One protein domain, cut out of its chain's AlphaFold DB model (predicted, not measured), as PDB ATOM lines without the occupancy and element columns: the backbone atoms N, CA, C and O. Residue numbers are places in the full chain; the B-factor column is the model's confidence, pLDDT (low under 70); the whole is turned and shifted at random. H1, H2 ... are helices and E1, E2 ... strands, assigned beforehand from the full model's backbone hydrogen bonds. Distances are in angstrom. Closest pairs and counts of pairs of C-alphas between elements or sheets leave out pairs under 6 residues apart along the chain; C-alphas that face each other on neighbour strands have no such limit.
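Overview. This is residues 2 to 145 of the 306 residues of the protein "Formyltransferase" of Aureobasidium pullulans (UniProt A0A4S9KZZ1). Of little regular structure, this domain sets H4 slantwise over one face of a mixed sheet, E1 E2 E3 E4. Of 144 printed residues, 55 are in four named helices and four named strands, a mixed class. It is compact, radius of gyration of the C-alphas 16.2 A, spanning 52 by 34 by 27 A.

Along the chain. H1 is residues 2 to 7, with C-alpha 2 at (-2.693, 29.417, -11.476); E1 is residues 34 to 37, H2 45 to 48, E2 55 to 59, H3 71 to 77, E3 86 to 89 and E4 100 to 103; H4 is residues 119 to 139, 29.7 A from first to last C-alpha, with C-alpha 139 at (5.895, 6.587, -8.869).

Arrangement. E1 and E2 are parallel, N 36 and O 56 2.8 A apart; the hairpin E3 and E4 is antiparallel, N 87 and O 102 2.8 A apart. H4's height over the sheet is 7.7 A. H3 touches H4's residues 119-123, closest C-alphas His 73 and Leu 119, 6.7 A. Every O i to N i+4 pair is within hydrogen-bond range in H1 and H3, 15 of 17 in H4.

Size, cuts and confidence. The printed part has no cut; pLDDT is under 70 at residue 145. Its long links are H1-E1, E2-H3 and E4-H4.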
ATOM      1  N   CYS A   2      -2.060  29.124 -10.171       70.88
ATOM      2  CA  CYS A   2      -2.693  29.417 -11.476       70.88
ATOM      3  C   CYS A   2      -1.699  29.829 -12.574       70.88
ATOM      4  O   CYS A   2      -1.760  29.270 -13.655       70.88
ATOM      5  N   VAL A   3      -0.749  30.726 -12.275       84.25
ATOM      6  CA  VAL A   3       0.284  31.156 -13.242       84.25
ATOM      7  C   VAL A   3       1.085  29.960 -13.774       84.25
ATOM      8  O   VAL A   3       1.068  29.705 -14.970       84.25
ATOM      9  N   ALA A   4       1.671  29.162 -12.877       87.62
ATOM     10  CA  ALA A   4       2.438  27.971 -13.252       87.62
ATOM     11  C   ALA A   4       1.601  26.929 -14.021       87.62
ATOM     12  O   ALA A   4       2.089  26.313 -14.959       87.62
ATOM     13  N   ALA A   5       0.331  26.727 -13.651       89.12
ATOM     14  CA  ALA A   5      -0.548  25.798 -14.361       89.12
ATOM     15  C   ALA A   5      -0.825  26.269 -15.798       89.12
ATOM     16  O   ALA A   5      -0.769  25.463 -16.722       89.12
ATOM     17  N   THR A   6      -1.061  27.569 -15.992       89.56
ATOM     18  CA  THR A   6      -1.231  28.169 -17.321       89.56
ATOM     19  C   THR A   6       0.043  28.068 -18.159       89.56
ATOM     20  O   THR A   6      -0.040  27.710 -19.330       89.56
ATOM     21  N   GLU A   7       1.215  28.316 -17.571       94.19
ATOM     22  CA  GLU A   7       2.515  28.163 -18.247       94.19
ATOM     23  C   GLU A   7       2.772  26.721 -18.706       94.19
ATOM     24  O   GLU A   7       3.364  26.499 -19.759       94.19
ATOM     25  N   LEU A   8       2.281  25.738 -17.947       93.56
ATOM     26  CA  LEU A   8       2.361  24.314 -18.278       93.56
ATOM     27  C   LEU A   8       1.233  23.832 -19.209       93.56
ATOM     28  O   LEU A   8       1.163  22.641 -19.506       93.56
ATOM     29  N   GLY A   9       0.332  24.718 -19.646       92.69
ATOM     30  CA  GLY A   9      -0.806  24.360 -20.499       92.69
ATOM     31  C   GLY A   9      -1.843  23.459 -19.814       92.69
ATOM     32  O   GLY A   9      -2.571  22.736 -20.490       92.69
ATOM     33  N   LEU A  10      -1.906  23.468 -18.479       90.62
ATOM     34  CA  LEU A  10      -2.857  22.671 -17.707       90.62
ATOM     35  C   LEU A  10      -4.222  23.363 -17.619       90.62
ATOM     36  O   LEU A  10      -4.318  24.586 -17.503       90.62
ATOM     37  N   ASN A  11      -5.289  22.563 -17.580       89.31
ATOM     38  CA  ASN A  11      -6.644  23.061 -17.353       89.31
ATOM     39  C   ASN A  11      -6.779  23.632 -15.936       89.31
ATOM     40  O   ASN A  11      -6.578  22.930 -14.942       89.31
ATOM     41  N   VAL A  12      -7.159  24.908 -15.842       91.25
ATOM     42  CA  VAL A  12      -7.340  25.608 -14.567       91.25
ATOM     43  C   VAL A  12      -8.826  25.756 -14.264       91.25
ATOM     44  O   VAL A  12      -9.567  26.381 -15.018       91.25
ATOM     45  N   HIS A  13      -9.247  25.230 -13.115       90.44
ATOM     46  CA  HIS A  13     -10.588  25.430 -12.575       90.44
ATOM     47  C   HIS A  13     -10.490  26.228 -11.277       90.44
ATOM     48  O   HIS A  13      -9.952  25.744 -10.281       90.44
ATOM     49  N   GLN A  14     -11.021  27.449 -11.279       91.31
ATOM     50  CA  GLN A  14     -11.148  28.256 -10.071       91.31
ATOM     51  C   GLN A  14     -12.548  28.067  -9.493       91.31
ATOM     52  O   GLN A  14     -13.540  28.363 -10.155       91.31
ATOM     53  N   ILE A  15     -12.620  27.549  -8.268       92.06
ATOM     54  CA  ILE A  15     -13.881  27.288  -7.574       92.06
ATOM     55  C   ILE A  15     -13.827  27.835  -6.151       92.06
ATOM     56  O   ILE A  15     -12.820  27.686  -5.461       92.06
ATOM     57  N   ASP A  16     -14.943  28.400  -5.701       93.19
ATOM     58  CA  ASP A  16     -15.133  28.801  -4.300       93.19
ATOM     59  C   ASP A  16     -15.793  27.688  -3.475       93.19
ATOM     60  O   ASP A  16     -15.733  27.669  -2.245       93.19
ATOM     61  N   THR A  17     -16.438  26.734  -4.150       94.88
ATOM     62  CA  THR A  17     -17.121  25.597  -3.538       94.88
ATOM     63  C   THR A  17     -17.133  24.402  -4.480       94.88
ATOM     64  O   THR A  17     -17.171  24.547  -5.699       94.88
ATOM     65  N   PHE A  18     -17.172  23.199  -3.908       94.81
ATOM     66  CA  PHE A  18     -17.452  21.981  -4.665       94.81
ATOM     67  C   PHE A  18     -18.948  21.801  -4.967       94.81
ATOM     68  O   PHE A  18     -19.322  20.846  -5.640       94.81
ATOM     69  N   THR A  19     -19.839  22.654  -4.464       94.00
ATOM     70  CA  THR A  19     -21.277  22.540  -4.762       94.00
ATOM     71  C   THR A  19     -21.523  22.769  -6.253       94.00
ATOM     72  O   THR A  19     -21.086  23.775  -6.797       94.00
ATOM     73  N   GLY A  20     -22.182  21.819  -6.924       92.06
ATOM     74  CA  GLY A  20     -22.441  21.882  -8.370       92.06
ATOM     75  C   GLY A  20     -21.222  21.632  -9.268       92.06
ATOM     76  O   GLY A  20     -21.381  21.540 -10.479       92.06
ATOM     77  N   TRP A  21     -20.020  21.476  -8.705       93.94
ATOM     78  CA  TRP A  21     -18.810  21.223  -9.486       93.94
ATOM     79  C   TRP A  21     -18.571  19.727  -9.705       93.94
ATOM     80  O   TRP A  21     -18.563  18.935  -8.755       93.94
ATOM     81  N   THR A  22     -18.306  19.327 -10.941       88.88
ATOM     82  CA  THR A  22     -17.913  17.958 -11.291       88.88
ATOM     83  C   THR A  22     -16.462  17.935 -11.762       88.88
ATOM     84  O   THR A  22     -16.076  18.816 -12.532       88.88
ATOM     85  N   PRO A  23     -15.659  16.945 -11.330       87.56
ATOM     86  CA  PRO A  23     -14.319  16.759 -11.870       87.56
ATOM     87  C   PRO A  23     -14.354  16.609 -13.396       87.56
ATOM     88  O   PRO A  23     -15.255  15.932 -13.899       87.56
ATOM     89  N   PRO A  24     -13.405  17.215 -14.130       82.50
ATOM     90  CA  PRO A  24     -13.298  17.003 -15.565       82.50
ATOM     91  C   PRO A  24     -12.987  15.530 -15.860       82.50
ATOM     92  O   PRO A  24     -12.281  14.865 -15.097       82.50
ATOM     93  N   GLN A  25     -13.522  15.033 -16.972       79.12
ATOM     94  CA  GLN A  25     -13.190  13.727 -17.535       79.12
ATOM     95  C   GLN A  25     -12.281  13.942 -18.747       79.12
ATOM     96  O   GLN A  25     -12.489  14.887 -19.508       79.12
ATOM     97  N   THR A  26     -11.288  13.074 -18.916       74.56
ATOM     98  CA  THR A  26     -10.411  13.067 -20.095       74.56
ATOM     99  C   THR A  26     -10.681  11.776 -20.851       74.56
ATOM    100  O   THR A  26     -10.504  10.709 -20.272       74.56
ATOM    101  N   ASP A  27     -11.135  11.861 -22.104       76.06
ATOM    102  CA  ASP A  27     -11.416  10.703 -22.974       76.06
ATOM    103  C   ASP A  27     -12.315   9.633 -22.318       76.06
ATOM    104  O   ASP A  27     -12.018   8.437 -22.345       76.06
ATOM    105  N   ASP A  28     -13.381  10.080 -21.644       71.56
ATOM    106  CA  ASP A  28     -14.308   9.249 -20.857       71.56
ATOM    107  C   ASP A  28     -13.656   8.446 -19.712       71.56
ATOM    108  O   ASP A  28     -14.308   7.627 -19.058       71.56
ATOM    109  N   GLN A  29     -12.380   8.704 -19.403       72.50
ATOM    110  CA  GLN A  29     -11.690   8.107 -18.268       72.50
ATOM    111  C   GLN A  29     -11.889   8.954 -17.002       72.50
ATOM    112  O   GLN A  29     -11.726  10.182 -17.022       72.50
ATOM    113  N   PRO A  30     -12.210   8.322 -15.857       76.94
ATOM    114  CA  PRO A  30     -12.233   9.011 -14.578       76.94
ATOM    115  C   PRO A  30     -10.807   9.357 -14.133       76.94
ATOM    116  O   PRO A  30      -9.866   8.582 -14.317       76.94
ATOM    117  N   PHE A  31     -10.651  10.501 -13.465       87.94
ATOM    118  CA  PHE A  31      -9.409  10.842 -12.773       87.94
ATOM    119  C   PHE A  31      -9.070   9.772 -11.722       87.94
ATOM    120  O   PHE A  31      -9.942   9.219 -11.052       87.94
ATOM    121  N   ASN A  32      -7.784   9.456 -11.566       88.31
ATOM    122  CA  ASN A  32      -7.382   8.354 -10.688       88.31
ATOM    123  C   ASN A  32      -7.092   8.796  -9.251       88.31
ATOM    124  O   ASN A  32      -7.215   7.985  -8.339       88.31
ATOM    125  N   MET A  33      -6.690  10.050  -9.049       91.38
ATOM    126  CA  MET A  33      -6.236  10.557  -7.757       91.38
ATOM    127  C   MET A  33      -6.458  12.064  -7.657       91.38
ATOM    128  O   MET A  33      -6.267  12.792  -8.629       91.38
ATOM    129  N   VAL A  34      -6.814  12.532  -6.464       94.81
ATOM    130  CA  VAL A  34      -6.794  13.955  -6.107       94.81
ATOM    131  C   VAL A  34      -5.502  14.263  -5.362       94.81
ATOM    132  O   VAL A  34      -5.175  13.577  -4.402       94.81
ATOM    133  N   VAL A  35      -4.793  15.319  -5.745       95.81
ATOM    134  CA  VAL A  35      -3.644  15.823  -4.986       95.81
ATOM    135  C   VAL A  35      -3.982  17.215  -4.468       95.81
ATOM    136  O   VAL A  35      -4.281  18.115  -5.248       95.81
ATOM    137  N   ALA A  36      -3.938  17.389  -3.150       94.25
ATOM    138  CA  ALA A  36      -4.095  18.676  -2.490       94.25
ATOM    139  C   ALA A  36      -2.742  19.169  -1.961       94.25
ATOM    140  O   ALA A  36      -2.016  18.444  -1.282       94.25
ATOM    141  N   VAL A  37      -2.414  20.426  -2.257       91.88
ATOM    142  CA  VAL A  37      -1.251  21.123  -1.697       91.88
ATOM    143  C   VAL A  37      -1.694  22.537  -1.354       91.88
ATOM    144  O   VAL A  37      -1.991  23.326  -2.249       91.88
ATOM    145  N   SER A  38      -1.787  22.858  -0.060       88.06
ATOM    146  CA  SER A  38      -2.289  24.163   0.411       88.06
ATOM    147  C   SER A  38      -3.638  24.570  -0.217       88.06
ATOM    148  O   SER A  38      -3.852  25.729  -0.573       88.06
ATOM    149  N   PHE A  39      -4.552  23.606  -0.374       91.44
ATOM    150  CA  PHE A  39      -5.875  23.831  -0.952       91.44
ATOM    151  C   PHE A  39      -6.924  24.052   0.146       91.44
ATOM    152  O   PHE A  39      -7.079  23.235   1.047       91.44
ATOM    153  N   GLY A  40      -7.635  25.182   0.082       88.75
ATOM    154  CA  GLY A  40      -8.475  25.664   1.185       88.75
ATOM    155  C   GLY A  40      -9.850  25.005   1.327       88.75
ATOM    156  O   GLY A  40     -10.546  25.290   2.300       88.75
ATOM    157  N   LEU A  41     -10.263  24.157   0.379       92.94
ATOM    158  CA  LEU A  41     -11.565  23.487   0.413       92.94
ATOM    159  C   LEU A  41     -11.409  22.022   0.816       92.94
ATOM    160  O   LEU A  41     -10.538  21.313   0.316       92.94
ATOM    161  N   LEU A  42     -12.308  21.552   1.680       93.75
ATOM    162  CA  LEU A  42     -12.386  20.138   2.025       93.75
ATOM    163  C   LEU A  42     -12.925  19.368   0.814       93.75
ATOM    164  O   LEU A  42     -14.039  19.636   0.358       93.75
ATOM    165  N   VAL A  43     -12.146  18.417   0.296       95.25
ATOM    166  CA  VAL A  43     -12.563  17.599  -0.849       95.25
ATOM    167  C   VAL A  43     -13.666  16.632  -0.398       95.25
ATOM    168  O   VAL A  43     -13.421  15.794   0.472       95.25
ATOM    169  N   PRO A  44     -14.892  16.731  -0.945       94.81
ATOM    170  CA  PRO A  44     -16.023  15.958  -0.461       94.81
ATOM    171  C   PRO A  44     -15.890  14.467  -0.805       94.81
ATOM    172  O   PRO A  44     -15.308  14.117  -1.840       94.81
ATOM    173  N   PRO A  45     -16.544  13.581  -0.026       94.50
ATOM    174  CA  PRO A  45     -16.514  12.136  -0.250       94.50
ATOM    175  C   PRO A  45     -16.883  11.726  -1.676       94.50
ATOM    176  O   PRO A  45     -16.251  10.844  -2.234       94.50
ATOM    177  N   ARG A  46     -17.855  12.399  -2.307       93.88
ATOM    178  CA  ARG A  46     -18.272  12.091  -3.687       93.88
ATOM    179  C   ARG A  46     -17.138  12.218  -4.715       93.88
ATOM    180  O   ARG A  46     -17.167  11.523  -5.718       93.88
ATOM    181  N   ILE A  47     -16.175  13.116  -4.486       93.69
ATOM    182  CA  ILE A  47     -15.025  13.317  -5.379       93.69
ATOM    183  C   ILE A  47     -13.929  12.318  -5.017       93.69
ATOM    184  O   ILE A  47     -13.396  11.660  -5.902       93.69
ATOM    185  N   LEU A  48     -13.632  12.152  -3.723       92.56
ATOM    186  CA  LEU A  48     -12.632  11.178  -3.275       92.56
ATOM    187  C   LEU A  48     -13.003   9.746  -3.685       92.56
ATOM    188  O   LEU A  48     -12.147   9.021  -4.165       92.56
ATOM    189  N   ASN A  49     -14.276   9.367  -3.567       90.31
ATOM    190  CA  ASN A  49     -14.771   8.040  -3.943       90.31
ATOM    191  C   ASN A  49     -14.832   7.829  -5.464       90.31
ATOM    192  O   ASN A  49     -14.888   6.687  -5.909       90.31
ATOM    193  N   ALA A  50     -14.864   8.907  -6.253       89.69
ATOM    194  CA  ALA A  50     -14.806   8.818  -7.710       89.69
ATOM    195  C   ALA A  50     -13.368   8.595  -8.218       89.69
ATOM    196  O   ALA A  50     -13.187   8.042  -9.300       89.69
ATOM    197  N   ALA A  51     -12.354   8.981  -7.436       89.50
ATOM    198  CA  ALA A  51     -10.960   8.664  -7.725       89.50
ATOM    199  C   ALA A  51     -10.626   7.220  -7.339       89.50
ATOM    200  O   ALA A  51     -10.792   6.821  -6.186       89.50
ATOM    201  N   LYS A  52     -10.028   6.471  -8.273       87.56
ATOM    202  CA  LYS A  52      -9.553   5.091  -8.055       87.56
ATOM    203  C   LYS A  52      -8.687   4.932  -6.797       87.56
ATOM    204  O   LYS A  52      -8.773   3.913  -6.120       87.56
ATOM    205  N   TYR A  53      -7.851   5.922  -6.497       89.62
ATOM    206  CA  TYR A  53      -6.890   5.902  -5.394       89.62
ATOM    207  C   TYR A  53      -7.206   6.938  -4.304       89.62
ATOM    208  O   TYR A  53      -6.358   7.233  -3.462       89.62
ATOM    209  N   GLY A  54      -8.410   7.520  -4.315       91.75
ATOM    210  CA  GLY A  54      -8.781   8.586  -3.390       91.75
ATOM    211  C   GLY A  54      -7.963   9.855  -3.619       91.75
ATOM    212  O   GLY A  54      -7.908  10.394  -4.727       91.75
ATOM    213  N   GLY A  55      -7.324  10.361  -2.566       93.94
ATOM    214  CA  GLY A  55      -6.462  11.521  -2.711       93.94
ATOM    215  C   GLY A  55      -5.386  11.646  -1.651       93.94
ATOM    216  O   GLY A  55      -5.445  10.999  -0.607       93.94
ATOM    217  N   LEU A  56      -4.409  12.492  -1.953       96.56
ATOM    218  CA  LEU A  56      -3.214  12.755  -1.170       96.56
ATOM    219  C   LEU A  56      -3.150  14.230  -0.778       96.56
ATOM    220  O   LEU A  56      -3.596  15.100  -1.526       96.56
ATOM    221  N   ASN A  57      -2.562  14.503   0.380       96.81
ATOM    222  CA  ASN A  57      -2.235  15.843   0.842       96.81
ATOM    223  C   ASN A  57      -0.762  15.905   1.243       96.81
ATOM    224  O   ASN A  57      -0.286  15.040   1.982       96.81
ATOM    225  N   VAL A  58      -0.067  16.946   0.785       97.06
ATOM    226  CA  VAL A  58       1.286  17.275   1.244       97.06
ATOM    227  C   VAL A  58       1.175  18.386   2.278       97.06
ATOM    228  O   VAL A  58       0.813  19.518   1.954       97.06
ATOM    229  N   HIS A  59       1.487  18.055   3.527       96.50
ATOM    230  CA  HIS A  59       1.385  18.963   4.661       96.50
ATOM    231  C   HIS A  59       2.776  19.391   5.145       96.50
ATOM    232  O   HIS A  59       3.593  18.523   5.452       96.50
ATOM    233  N   PRO A  60       3.084  20.696   5.240       96.06
ATOM    234  CA  PRO A  60       4.427  21.178   5.570       96.06
ATOM    235  C   PRO A  60       4.648  21.268   7.093       96.06
ATOM    236  O   PRO A  60       5.014  22.314   7.630       96.06
ATOM    237  N   SER A  61       4.374  20.167   7.794       93.88
ATOM    238  CA  SER A  61       4.807  19.917   9.171       93.88
ATOM    239  C   SER A  61       4.939  18.412   9.430       93.88
ATOM    240  O   SER A  61       4.599  17.584   8.581       93.88
ATOM    241  N   MET A  62       5.422  18.056  10.620       91.25
ATOM    242  CA  MET A  62       5.494  16.680  11.115       91.25
ATOM    243  C   MET A  62       4.182  16.288  11.805       91.25
ATOM    244  O   MET A  62       4.079  16.386  13.023       91.25
ATOM    245  N   LEU A  63       3.157  15.859  11.059       89.94
ATOM    246  CA  LEU A  63       1.903  15.413  11.682       89.94
ATOM    247  C   LEU A  63       2.164  14.272  12.688       89.94
ATOM    248  O   LEU A  63       2.988  13.400  12.404       89.94
ATOM    249  N   PRO A  64       1.477  14.250  13.846       87.00
ATOM    250  CA  PRO A  64       0.298  15.043  14.213       87.00
ATOM    251  C   PRO A  64       0.586  16.459  14.748       87.00
ATOM    252  O   PRO A  64      -0.339  17.092  15.255       87.00
ATOM    253  N   ASP A  65       1.814  16.974  14.655       85.38
ATOM    254  CA  ASP A  65       2.151  18.332  15.085       85.38
ATOM    255  C   ASP A  65       1.817  19.381  14.020       85.38
ATOM    256  O   ASP A  65       2.046  19.196  12.822       85.38
ATOM    257  N   LEU A  66       1.286  20.521  14.473       90.31
ATOM    258  CA  LEU A  66       0.870  21.643  13.626       90.31
ATOM    259  C   LEU A  66      -0.136  21.276  12.506       90.31
ATOM    260  O   LEU A  66       0.015  21.772  11.386       90.31
ATOM    261  N   PRO A  67      -1.196  20.469  12.756       91.94
ATOM    262  CA  PRO A  67      -2.264  20.291  11.777       91.94
ATOM    263  C   PRO A  67      -2.989  21.620  11.584       91.94
ATOM    264  O   PRO A  67      -3.103  22.400  12.533       91.94
ATOM    265  N   GLY A  68      -3.546  21.867  10.406       91.75
ATOM    266  CA  GLY A  68      -4.306  23.071  10.103       91.75
ATOM    267  C   GLY A  68      -3.705  23.918   8.983       91.75
ATOM    268  O   GLY A  68      -2.719  23.558   8.357       91.75
ATOM    269  N   PRO A  69      -4.309  25.075   8.697       92.56
ATOM    270  CA  PRO A  69      -4.027  25.815   7.469       92.56
ATOM    271  C   PRO A  69      -2.785  26.722   7.516       92.56
ATOM    272  O   PRO A  69      -2.451  27.311   6.491       92.56
ATOM    273  N   ALA A  70      -2.123  26.907   8.666       95.31
ATOM    274  CA  ALA A  70      -0.959  27.801   8.769       95.31
ATOM    275  C   ALA A  70       0.278  27.202   9.483       95.31
ATOM    276  O   ALA A  70       0.916  27.918  10.260       95.31
ATOM    277  N   PRO A  71       0.667  25.937   9.230       95.44
ATOM    278  CA  PRO A  71       1.754  25.246   9.937       95.44
ATOM    279  C   PRO A  71       3.053  26.050   9.968       95.44
ATOM    280  O   PRO A  71       3.530  26.360  11.052       95.44
ATOM    281  N   LEU A  72       3.556  26.501   8.813       96.12
ATOM    282  CA  LEU A  72       4.830  27.225   8.726       96.12
ATOM    283  C   LEU A  72       4.836  28.565   9.479       96.12
ATOM    284  O   LEU A  72       5.853  28.944  10.054       96.12
ATOM    285  N   HIS A  73       3.699  29.268   9.533       96.44
ATOM    286  CA  HIS A  73       3.600  30.486  10.340       96.44
ATOM    287  C   HIS A  73       3.760  30.151  11.821       96.44
ATOM    288  O   HIS A  73       4.507  30.816  12.531       96.44
ATOM    289  N   HIS A  74       3.069  29.109  12.293       94.88
ATOM    290  CA  HIS A  74       3.149  28.677  13.687       94.88
ATOM    291  C   HIS A  74       4.516  28.089  14.032       94.88
ATOM    292  O   HIS A  74       4.990  28.350  15.132       94.88
ATOM    293  N   THR A  75       5.172  27.379  13.110       94.31
ATOM    294  CA  THR A  75       6.569  26.941  13.252       94.31
ATOM    295  C   THR A  75       7.470  28.126  13.604       94.31
ATOM    296  O   THR A  75       8.168  28.092  14.614       94.31
ATOM    297  N   LEU A  76       7.403  29.204  12.819       95.50
ATOM    298  CA  LEU A  76       8.246  30.380  13.025       95.50
ATOM    299  C   LEU A  76       7.838  31.189  14.263       95.50
ATOM    300  O   LEU A  76       8.691  31.535  15.074       95.50
ATOM    301  N   LEU A  77       6.541  31.457  14.456       93.94
ATOM    302  CA  LEU A  77       6.040  32.233  15.603       93.94
ATOM    303  C   LEU A  77       6.357  31.577  16.951       93.94
ATOM    304  O   LEU A  77       6.537  32.274  17.948       93.94
ATOM    305  N   ARG A  78       6.436  30.244  16.985       91.75
ATOM    306  CA  ARG A  78       6.794  29.472  18.182       91.75
ATOM    307  C   ARG A  78       8.292  29.232  18.321       91.75
ATOM    308  O   ARG A  78       8.683  28.589  19.286       91.75
ATOM    309  N   ARG A  79       9.112  29.748  17.396       92.31
ATOM    310  CA  ARG A  79      10.572  29.556  17.375       92.31
ATOM    311  C   ARG A  79      10.953  28.078  17.403       92.31
ATOM    312  O   ARG A  79      11.836  27.667  18.146       92.31
ATOM    313  N   LEU A  80      10.233  27.266  16.631       91.69
ATOM    314  CA  LEU A  80      10.610  25.869  16.476       91.69
ATOM    315  C   LEU A  80      11.873  25.815  15.629       91.69
ATOM    316  O   LEU A  80      11.873  26.323  14.512       91.69
ATOM    317  N   SER A  81      12.906  25.140  16.122       92.25
ATOM    318  CA  SER A  81      14.151  24.946  15.370       92.25
ATOM    319  C   SER A  81      14.030  23.905  14.264       92.25
ATOM    320  O   SER A  81      14.915  23.768  13.415       92.25
ATOM    321  N   LYS A  82      12.922  23.156  14.258       93.31
ATOM    322  CA  LYS A  82      12.671  22.073  13.316       93.31
ATOM    323  C   LYS A  82      11.256  22.089  12.763       93.31
ATOM    324  O   LYS A  82      10.299  22.479  13.428       93.31
ATOM    325  N   THR A  83      11.133  21.593  11.540       95.31
ATOM    326  CA  THR A  83       9.861  21.284  10.883       95.31
ATOM    327  C   THR A  83      10.043  20.068   9.974       95.31
ATOM    328  O   THR A  83      11.056  19.379  10.050       95.31
ATOM    329  N   GLY A  84       9.072  19.762   9.128       95.69
ATOM    330  CA  GLY A  84       9.183  18.669   8.179       95.69
ATOM    331  C   GLY A  84       8.058  18.677   7.167       95.69
ATOM    332  O   GLY A  84       7.297  19.640   7.069       95.69
ATOM    333  N   VAL A  85       7.961  17.585   6.421       97.38
ATOM    334  CA  VAL A  85       6.861  17.341   5.492       97.38
ATOM    335  C   VAL A  85       6.209  16.018   5.832       97.38
ATOM    336  O   VAL A  85       6.895  15.036   6.113       97.38
ATOM    337  N   THR A  86       4.885  16.002   5.754       96.81
ATOM    338  CA  THR A  86       4.077  14.794   5.816       96.81
ATOM    339  C   THR A  86       3.287  14.619   4.532       96.81
ATOM    340  O   THR A  86       2.508  15.493   4.153       96.81
ATOM    341  N   LEU A  87       3.426  13.453   3.911       97.19
ATOM    342  CA  LEU A  87       2.500  12.954   2.910       97.19
ATOM    343  C   LEU A  87       1.456  12.075   3.599       97.19
ATOM    344  O   LEU A  87       1.784  11.102   4.276       97.19
ATOM    345  N   GLN A  88       0.185  12.401   3.406       95.25
ATOM    346  CA  GLN A  88      -0.945  11.655   3.965       95.25
ATOM    347  C   GLN A  88      -2.039  11.460   2.916       95.25
ATOM    348  O   GLN A  88      -2.067  12.151   1.895       95.25
ATOM    349  N   THR A  89      -2.991  10.573   3.188       94.94
ATOM    350  CA  THR A  89      -4.248  10.527   2.433       94.94
ATOM    351  C   THR A  89      -5.135  11.742   2.744       94.94
ATOM    352  O   THR A  89      -5.017  12.377   3.788       94.94
ATOM    353  N   LEU A  90      -6.073  12.082   1.864       94.50
ATOM    354  CA  LEU A  90      -7.149  13.021   2.183       94.50
ATOM    355  C   LEU A  90      -8.219  12.324   3.029       94.50
ATOM    356  O   LEU A  90      -8.612  11.194   2.740       94.50
ATOM    357  N   HIS A  91      -8.717  13.011   4.059       92.38
ATOM    358  CA  HIS A  91      -9.791  12.503   4.912       92.38
ATOM    359  C   HIS A  91     -11.149  13.123   4.508       92.38
ATOM    360  O   HIS A  91     -11.246  14.338   4.340       92.38
ATOM    361  N   PRO A  92     -12.233  12.328   4.397       89.44
ATOM    362  CA  PRO A  92     -13.518  12.772   3.838       89.44
ATOM    363  C   PRO A  92     -14.252  13.854   4.644       89.44
ATOM    364  O   PRO A  92     -15.188  14.468   4.133       89.44
ATOM    365  N   LYS A  93     -13.896  14.041   5.921       90.12
ATOM    366  CA  LYS A  93     -14.606  14.943   6.852       90.12
ATOM    367  C   LYS A  93     -13.715  15.958   7.570       90.12
ATOM    368  O   LYS A  93     -14.234  16.880   8.191       90.12
ATOM    369  N   HIS A  94     -12.398  15.775   7.541       90.69
ATOM    370  CA  HIS A  94     -11.470  16.511   8.402       90.69
ATOM    371  C   HIS A  94     -10.199  16.835   7.622       90.69
ATOM    372  O   HIS A  94      -9.762  16.029   6.809       90.69
ATOM    373  N   PHE A  95      -9.610  18.001   7.871       90.56
ATOM    374  CA  PHE A  95      -8.275  18.322   7.370       90.56
ATOM    375  C   PHE A  95      -7.217  17.624   8.221       90.56
ATOM    376  O   PHE A  95      -7.416  17.450   9.422       90.56
ATOM    377  N   ASP A  96      -6.104  17.253   7.592       91.25
ATOM    378  CA  ASP A  96      -4.886  16.762   8.249       91.25
ATOM    379  C   ASP A  96      -5.076  15.579   9.210       91.25
ATOM    380  O   ASP A  96      -4.379  15.445  10.213       91.25
ATOM    381  N   GLN A  97      -6.052  14.721   8.902       90.44
ATOM    382  CA  GLN A  97      -6.358  13.486   9.635       90.44
ATOM    383  C   GLN A  97      -6.346  12.258   8.713       90.44
ATOM    384  O   GLN A  97      -7.038  11.268   8.957       90.44
ATOM    385  N   GLY A  98      -5.596  12.338   7.617       90.31
ATOM    386  CA  GLY A  98      -5.346  11.204   6.745       90.31
ATOM    387  C   GLY A  98      -4.437  10.164   7.378       90.31
ATOM    388  O   GLY A  98      -3.759  10.411   8.377       90.31
ATOM    389  N   ARG A  99      -4.370   8.992   6.747       91.00
ATOM    390  CA  ARG A  99      -3.311   8.024   7.035       91.00
ATOM    391  C   ARG A  99      -1.999   8.597   6.512       91.00
ATOM    392  O   ARG A  99      -1.922   8.959   5.339       91.00
ATOM    393  N   ILE A 100      -0.988   8.666   7.369       92.75
ATOM    394  CA  ILE A 100       0.370   9.048   6.978       92.75
ATOM    395  C   ILE A 100       0.935   7.955   6.061       92.75
ATOM    396  O   ILE A 100       0.847   6.770   6.381       92.75
ATOM    397  N   ILE A 101       1.464   8.367   4.912       94.25
ATOM    398  CA  ILE A 101       2.110   7.500   3.918       94.25
ATOM    399  C   ILE A 101       3.623   7.612   4.054       94.25
ATOM    400  O   ILE A 101       4.309   6.596   4.056       94.25
ATOM    401  N   ASP A 102       4.123   8.841   4.173       95.44
ATOM    402  CA  ASP A 102       5.550   9.130   4.260       95.44
ATOM    403  C   ASP A 102       5.781  10.447   5.012       95.44
ATOM    404  O   ASP A 102       4.916  11.330   5.029       95.44
ATOM    405  N   GLN A 103       6.941  10.573   5.645       95.69
ATOM    406  CA  GLN A 103       7.362  11.759   6.379       95.69
ATOM    407  C   GLN A 103       8.869  11.956   6.257       95.69
ATOM    408  O   GLN A 103       9.644  11.009   6.140       95.69
ATOM    409  N   THR A 104       9.308  13.208   6.372       94.44
ATOM    410  CA  THR A 104      10.719  13.494   6.662       94.44
ATOM    411  C   THR A 104      11.138  12.810   7.978       94.44
ATOM    412  O   THR A 104      10.260  12.453   8.764       94.44
ATOM    413  N   PRO A 105      12.444  12.621   8.260       92.12
ATOM    414  CA  PRO A 105      12.897  11.895   9.449       92.12
ATOM    415  C   PRO A 105      12.187  12.335  10.735       92.12
ATOM    416  O   PRO A 105      11.967  13.527  10.947       92.12
ATOM    417  N   SER A 106      11.858  11.379  11.610       81.81
ATOM    418  CA  SER A 106      11.067  11.616  12.832       81.81
ATOM    419  C   SER A 106      11.680  12.655  13.775       81.81
ATOM    420  O   SER A 106      10.962  13.297  14.531       81.81
ATOM    421  N   SER A 107      12.995  12.872  13.692       84.94
ATOM    422  CA  SER A 107      13.709  13.933  14.406       84.94
ATOM    423  C   SER A 107      13.397  15.352  13.919       84.94
ATOM    424  O   SER A 107      13.942  16.298  14.494       84.94
ATOM    425  N   GLY A 108      12.622  15.500  12.841       90.88
ATOM    426  CA  GLY A 108      12.441  16.733  12.082       90.88
ATOM    427  C   GLY A 108      13.686  17.136  11.286       90.88
ATOM    428  O   GLY A 108      14.777  16.585  11.458       90.88
ATOM    429  N   LEU A 109      13.510  18.136  10.427       94.69
ATOM    430  CA  LEU A 109      14.554  18.834   9.688       94.69
ATOM    431  C   LEU A 109      14.826  20.191  10.341       94.69
ATOM    432  O   LEU A 109      13.884  20.941  10.605       94.69
ATOM    433  N   SER A 110      16.098  20.515  10.572       96.62
ATOM    434  CA  SER A 110      16.502  21.821  11.103       96.62
ATOM    435  C   SER A 110      16.202  22.936  10.111       96.62
ATOM    436  O   SER A 110      16.523  22.810   8.930       96.62
ATOM    437  N   ILE A 111      15.601  24.022  10.595       96.50
ATOM    438  CA  ILE A 111      15.271  25.184   9.769       96.50
ATOM    439  C   ILE A 111      16.565  25.924   9.396       96.50
ATOM    440  O   ILE A 111      17.306  26.328  10.296       96.50
ATOM    441  N   PRO A 112      16.853  26.128   8.097       95.94
ATOM    442  CA  PRO A 112      17.997  26.924   7.665       95.94
ATOM    443  C   PRO A 112      17.876  28.369   8.148       95.94
ATOM    444  O   PRO A 112      16.791  28.950   8.083       95.94
ATOM    445  N   ASP A 113      18.988  28.937   8.620       95.06
ATOM    446  CA  ASP A 113      19.071  30.322   9.095       95.06
ATOM    447  C   ASP A 113      17.943  30.688  10.082       95.06
ATOM    448  O   ASP A 113      17.357  31.765  10.011       95.06
ATOM    449  N   GLU A 114      17.616  29.775  11.010       92.06
ATOM    450  CA  GLU A 114      16.462  29.846  11.926       92.06
ATOM    451  C   GLU A 114      16.230  31.243  12.534       92.06
ATOM    452  O   GLU A 114      15.107  31.754  12.547       92.06
ATOM    453  N   ALA A 115      17.302  31.897  12.991       89.75
ATOM    454  CA  ALA A 115      17.242  33.210  13.629       89.75
ATOM    455  C   ALA A 115      16.678  34.312  12.709       89.75
ATOM    456  O   ALA A 115      16.023  35.245  13.191       89.75
ATOM    457  N   THR A 116      16.894  34.203  11.397       92.88
ATOM    458  CA  THR A 116      16.498  35.178  10.368       92.88
ATOM    459  C   THR A 116      15.463  34.633   9.382       92.88
ATOM    460  O   THR A 116      14.995  35.383   8.525       92.88
ATOM    461  N   ALA A 117      15.039  33.374   9.534       95.06
ATOM    462  CA  ALA A 117      14.110  32.702   8.637       95.06
ATOM    463  C   ALA A 117      12.792  33.477   8.446       95.06
ATOM    464  O   ALA A 117      12.164  33.960   9.401       95.06
ATOM    465  N   THR A 118      12.362  33.568   7.187       95.94
ATOM    466  CA  THR A 118      11.089  34.157   6.766       95.94
ATOM    467  C   THR A 118      10.139  33.053   6.312       95.94
ATOM    468  O   THR A 118      10.546  31.923   6.045       95.94
ATOM    469  N   LEU A 119       8.847  33.364   6.190       95.62
ATOM    470  CA  LEU A 119       7.895  32.400   5.634       95.62
ATOM    471  C   LEU A 119       8.293  31.968   4.213       95.62
ATOM    472  O   LEU A 119       8.159  30.798   3.869       95.62
ATOM    473  N   GLU A 120       8.788  32.908   3.410       95.69
ATOM    474  CA  GLU A 120       9.234  32.659   2.041       95.69
ATOM    475  C   GLU A 120      10.469  31.756   2.000       95.69
ATOM    476  O   GLU A 120      10.475  30.792   1.238       95.69
ATOM    477  N   SER A 121      11.472  31.997   2.854       96.81
ATOM    478  CA  SER A 121      12.684  31.170   2.879       96.81
ATOM    479  C   SER A 121      12.375  29.737   3.314       96.81
ATOM    480  O   SER A 121      12.829  28.784   2.681       96.81
ATOM    481  N   VAL A 122      11.531  29.566   4.340       96.94
ATOM    482  CA  VAL A 122      11.106  28.235   4.793       96.94
ATOM    483  C   VAL A 122      10.250  27.542   3.738       96.94
ATOM    484  O   VAL A 122      10.442  26.353   3.493       96.94
ATOM    485  N   LEU A 123       9.336  28.260   3.077       95.69
ATOM    486  CA  LEU A 123       8.519  27.703   1.998       95.69
ATOM    487  C   LEU A 123       9.379  27.259   0.806       95.69
ATOM    488  O   LEU A 123       9.177  26.160   0.291       95.69
ATOM    489  N   GLY A 124      10.341  28.086   0.392       96.69
ATOM    490  CA  GLY A 124      11.271  27.786  -0.698       96.69
ATOM    491  C   GLY A 124      12.164  26.578  -0.409       96.69
ATOM    492  O   GLY A 124      12.514  25.845  -1.328       96.69
ATOM    493  N   TRP A 125      12.469  26.325   0.862       97.19
ATOM    494  CA  TRP A 125      13.221  25.150   1.297       97.19
ATOM    495  C   TRP A 125      12.355  23.884   1.421       97.19
ATOM    496  O   TRP A 125      12.716  22.831   0.896       97.19
ATOM    497  N   ILE A 126      11.199  23.968   2.086       96.62
ATOM    498  CA  ILE A 126      10.360  22.800   2.404       96.62
ATOM    499  C   ILE A 126       9.487  22.350   1.220       96.62
ATOM    500  O   ILE A 126       9.152  21.171   1.096       96.62
ATOM    501  N   GLY A 127       9.126  23.277   0.327       96.19
ATOM    502  CA  GLY A 127       8.272  23.026  -0.834       96.19
ATOM    503  C   GLY A 127       8.842  21.973  -1.792       96.19
ATOM    504  O   GLY A 127       8.153  20.986  -2.063       96.19
ATOM    505  N   PRO A 128      10.097  22.116  -2.268       97.25
ATOM    506  CA  PRO A 128      10.745  21.110  -3.111       97.25
ATOM    507  C   PRO A 128      10.833  19.731  -2.450       97.25
ATOM    508  O   PRO A 128      10.604  18.723  -3.115       97.25
ATOM    509  N   LEU A 129      11.091  19.672  -1.138       97.38
ATOM    510  CA  LEU A 129      11.132  18.408  -0.393       97.38
ATOM    511  C   LEU A 129       9.775  17.696  -0.424       97.38
ATOM    512  O   LEU A 129       9.711  16.492  -0.673       97.38
ATOM    513  N   GLY A 130       8.684  18.442  -0.240       97.38
ATOM    514  CA  GLY A 130       7.337  17.890  -0.344       97.38
ATOM    515  C   GLY A 130       6.954  17.459  -1.757       97.38
ATOM    516  O   GLY A 130       6.310  16.424  -1.920       97.38
ATOM    517  N   ALA A 131       7.396  18.191  -2.782       97.19
ATOM    518  CA  ALA A 131       7.188  17.804  -4.175       97.19
ATOM    519  C   ALA A 131       7.917  16.495  -4.523       97.19
ATOM    520  O   ALA A 131       7.322  15.603  -5.127       97.19
ATOM    521  N   VAL A 132       9.175  16.346  -4.090       98.06
ATOM    522  CA  VAL A 132       9.966  15.117  -4.286       98.06
ATOM    523  C   VAL A 132       9.340  13.934  -3.546       98.06
ATOM    524  O   VAL A 132       9.185  12.862  -4.130       98.06
ATOM    525  N   MET A 133       8.927  14.125  -2.289       97.44
ATOM    526  CA  MET A 133       8.241  13.092  -1.506       97.44
ATOM    527  C   MET A 133       6.957  12.625  -2.202       97.44
ATOM    528  O   MET A 133       6.744  11.422  -2.356       97.44
ATOM    529  N   LEU A 134       6.122  13.561  -2.661       97.62
ATOM    530  CA  LEU A 134       4.900  13.254  -3.400       97.62
ATOM    531  C   LEU A 134       5.199  12.462  -4.680       97.62
ATOM    532  O   LEU A 134       4.601  11.411  -4.898       97.62
ATOM    533  N   TYR A 135       6.133  12.949  -5.501       97.38
ATOM    534  CA  TYR A 135       6.514  12.312  -6.762       97.38
ATOM    535  C   TYR A 135       6.985  10.870  -6.546       97.38
ATOM    536  O   TYR A 135       6.438   9.950  -7.152       97.38
ATOM    537  N   ASN A 136       7.929  10.652  -5.628       96.88
ATOM    538  CA  ASN A 136       8.480   9.325  -5.357       96.88
ATOM    539  C   ASN A 136       7.406   8.346  -4.866       96.88
ATOM    540  O   ASN A 136       7.350   7.207  -5.322       96.88
ATOM    541  N   ASN A 137       6.524   8.785  -3.964       95.38
ATOM    542  CA  ASN A 137       5.462   7.925  -3.442       95.38
ATOM    543  C   ASN A 137       4.398   7.591  -4.494       95.38
ATOM    544  O   ASN A 137       3.847   6.489  -4.461       95.38
ATOM    545  N   ILE A 138       4.126   8.503  -5.436       94.94
ATOM    546  CA  ILE A 138       3.258   8.220  -6.585       94.94
ATOM    547  C   ILE A 138       3.930   7.215  -7.527       94.94
ATOM    548  O   ILE A 138       3.323   6.202  -7.862       94.94
ATOM    549  N   MET A 139       5.184   7.452  -7.918       95.06
ATOM    550  CA  MET A 139       5.895   6.587  -8.869       95.06
ATOM    551  C   MET A 139       6.111   5.166  -8.338       95.06
ATOM    552  O   MET A 139       6.029   4.210  -9.104       95.06
ATOM    553  N   ASN A 140       6.325   5.020  -7.029       93.69
ATOM    554  CA  ASN A 140       6.533   3.723  -6.384       93.69
ATOM    555  C   ASN A 140       5.228   3.028  -5.958       93.69
ATOM    556  O   ASN A 140       5.265   1.894  -5.490       93.69
ATOM    557  N   GLY A 141       4.069   3.688  -6.078       90.94
ATOM    558  CA  GLY A 141       2.786   3.106  -5.675       90.94
ATOM    559  C   GLY A 141       2.603   2.949  -4.160       90.94
ATOM    560  O   GLY A 141       1.722   2.208  -3.724       90.94
ATOM    561  N   ASN A 142       3.380   3.656  -3.334       89.25
ATOM    562  CA  ASN A 142       3.355   3.521  -1.870       89.25
ATOM    563  C   ASN A 142       1.985   3.866  -1.262       89.25
ATOM    564  O   ASN A 142       1.589   3.313  -0.235       89.25
ATOM    565  N   PHE A 143       1.222   4.737  -1.926       84.25
ATOM    566  CA  PHE A 143      -0.147   5.087  -1.541       84.25
ATOM    567  C   PHE A 143      -1.123   3.893  -1.593       84.25
ATOM    568  O   PHE A 143      -2.141   3.918  -0.900       84.25
ATOM    569  N   ALA A 144      -0.815   2.855  -2.380       76.31
ATOM    570  CA  ALA A 144      -1.651   1.672  -2.591       76.31
ATOM    571  C   ALA A 144      -1.359   0.519  -1.609       76.31
ATOM    572  O   ALA A 144      -1.993  -0.531  -1.697       76.31
ATOM    573  N   THR A 145      -0.408   0.694  -0.684       62.03
ATOM    574  CA  THR A 145      -0.057  -0.325   0.317       62.03
ATOM    575  C   THR A 145      -1.149  -0.499   1.386       62.03
ATOM    576  O   THR A 145      -1.882   0.437   1.712       62.03
TER     577      THR A 145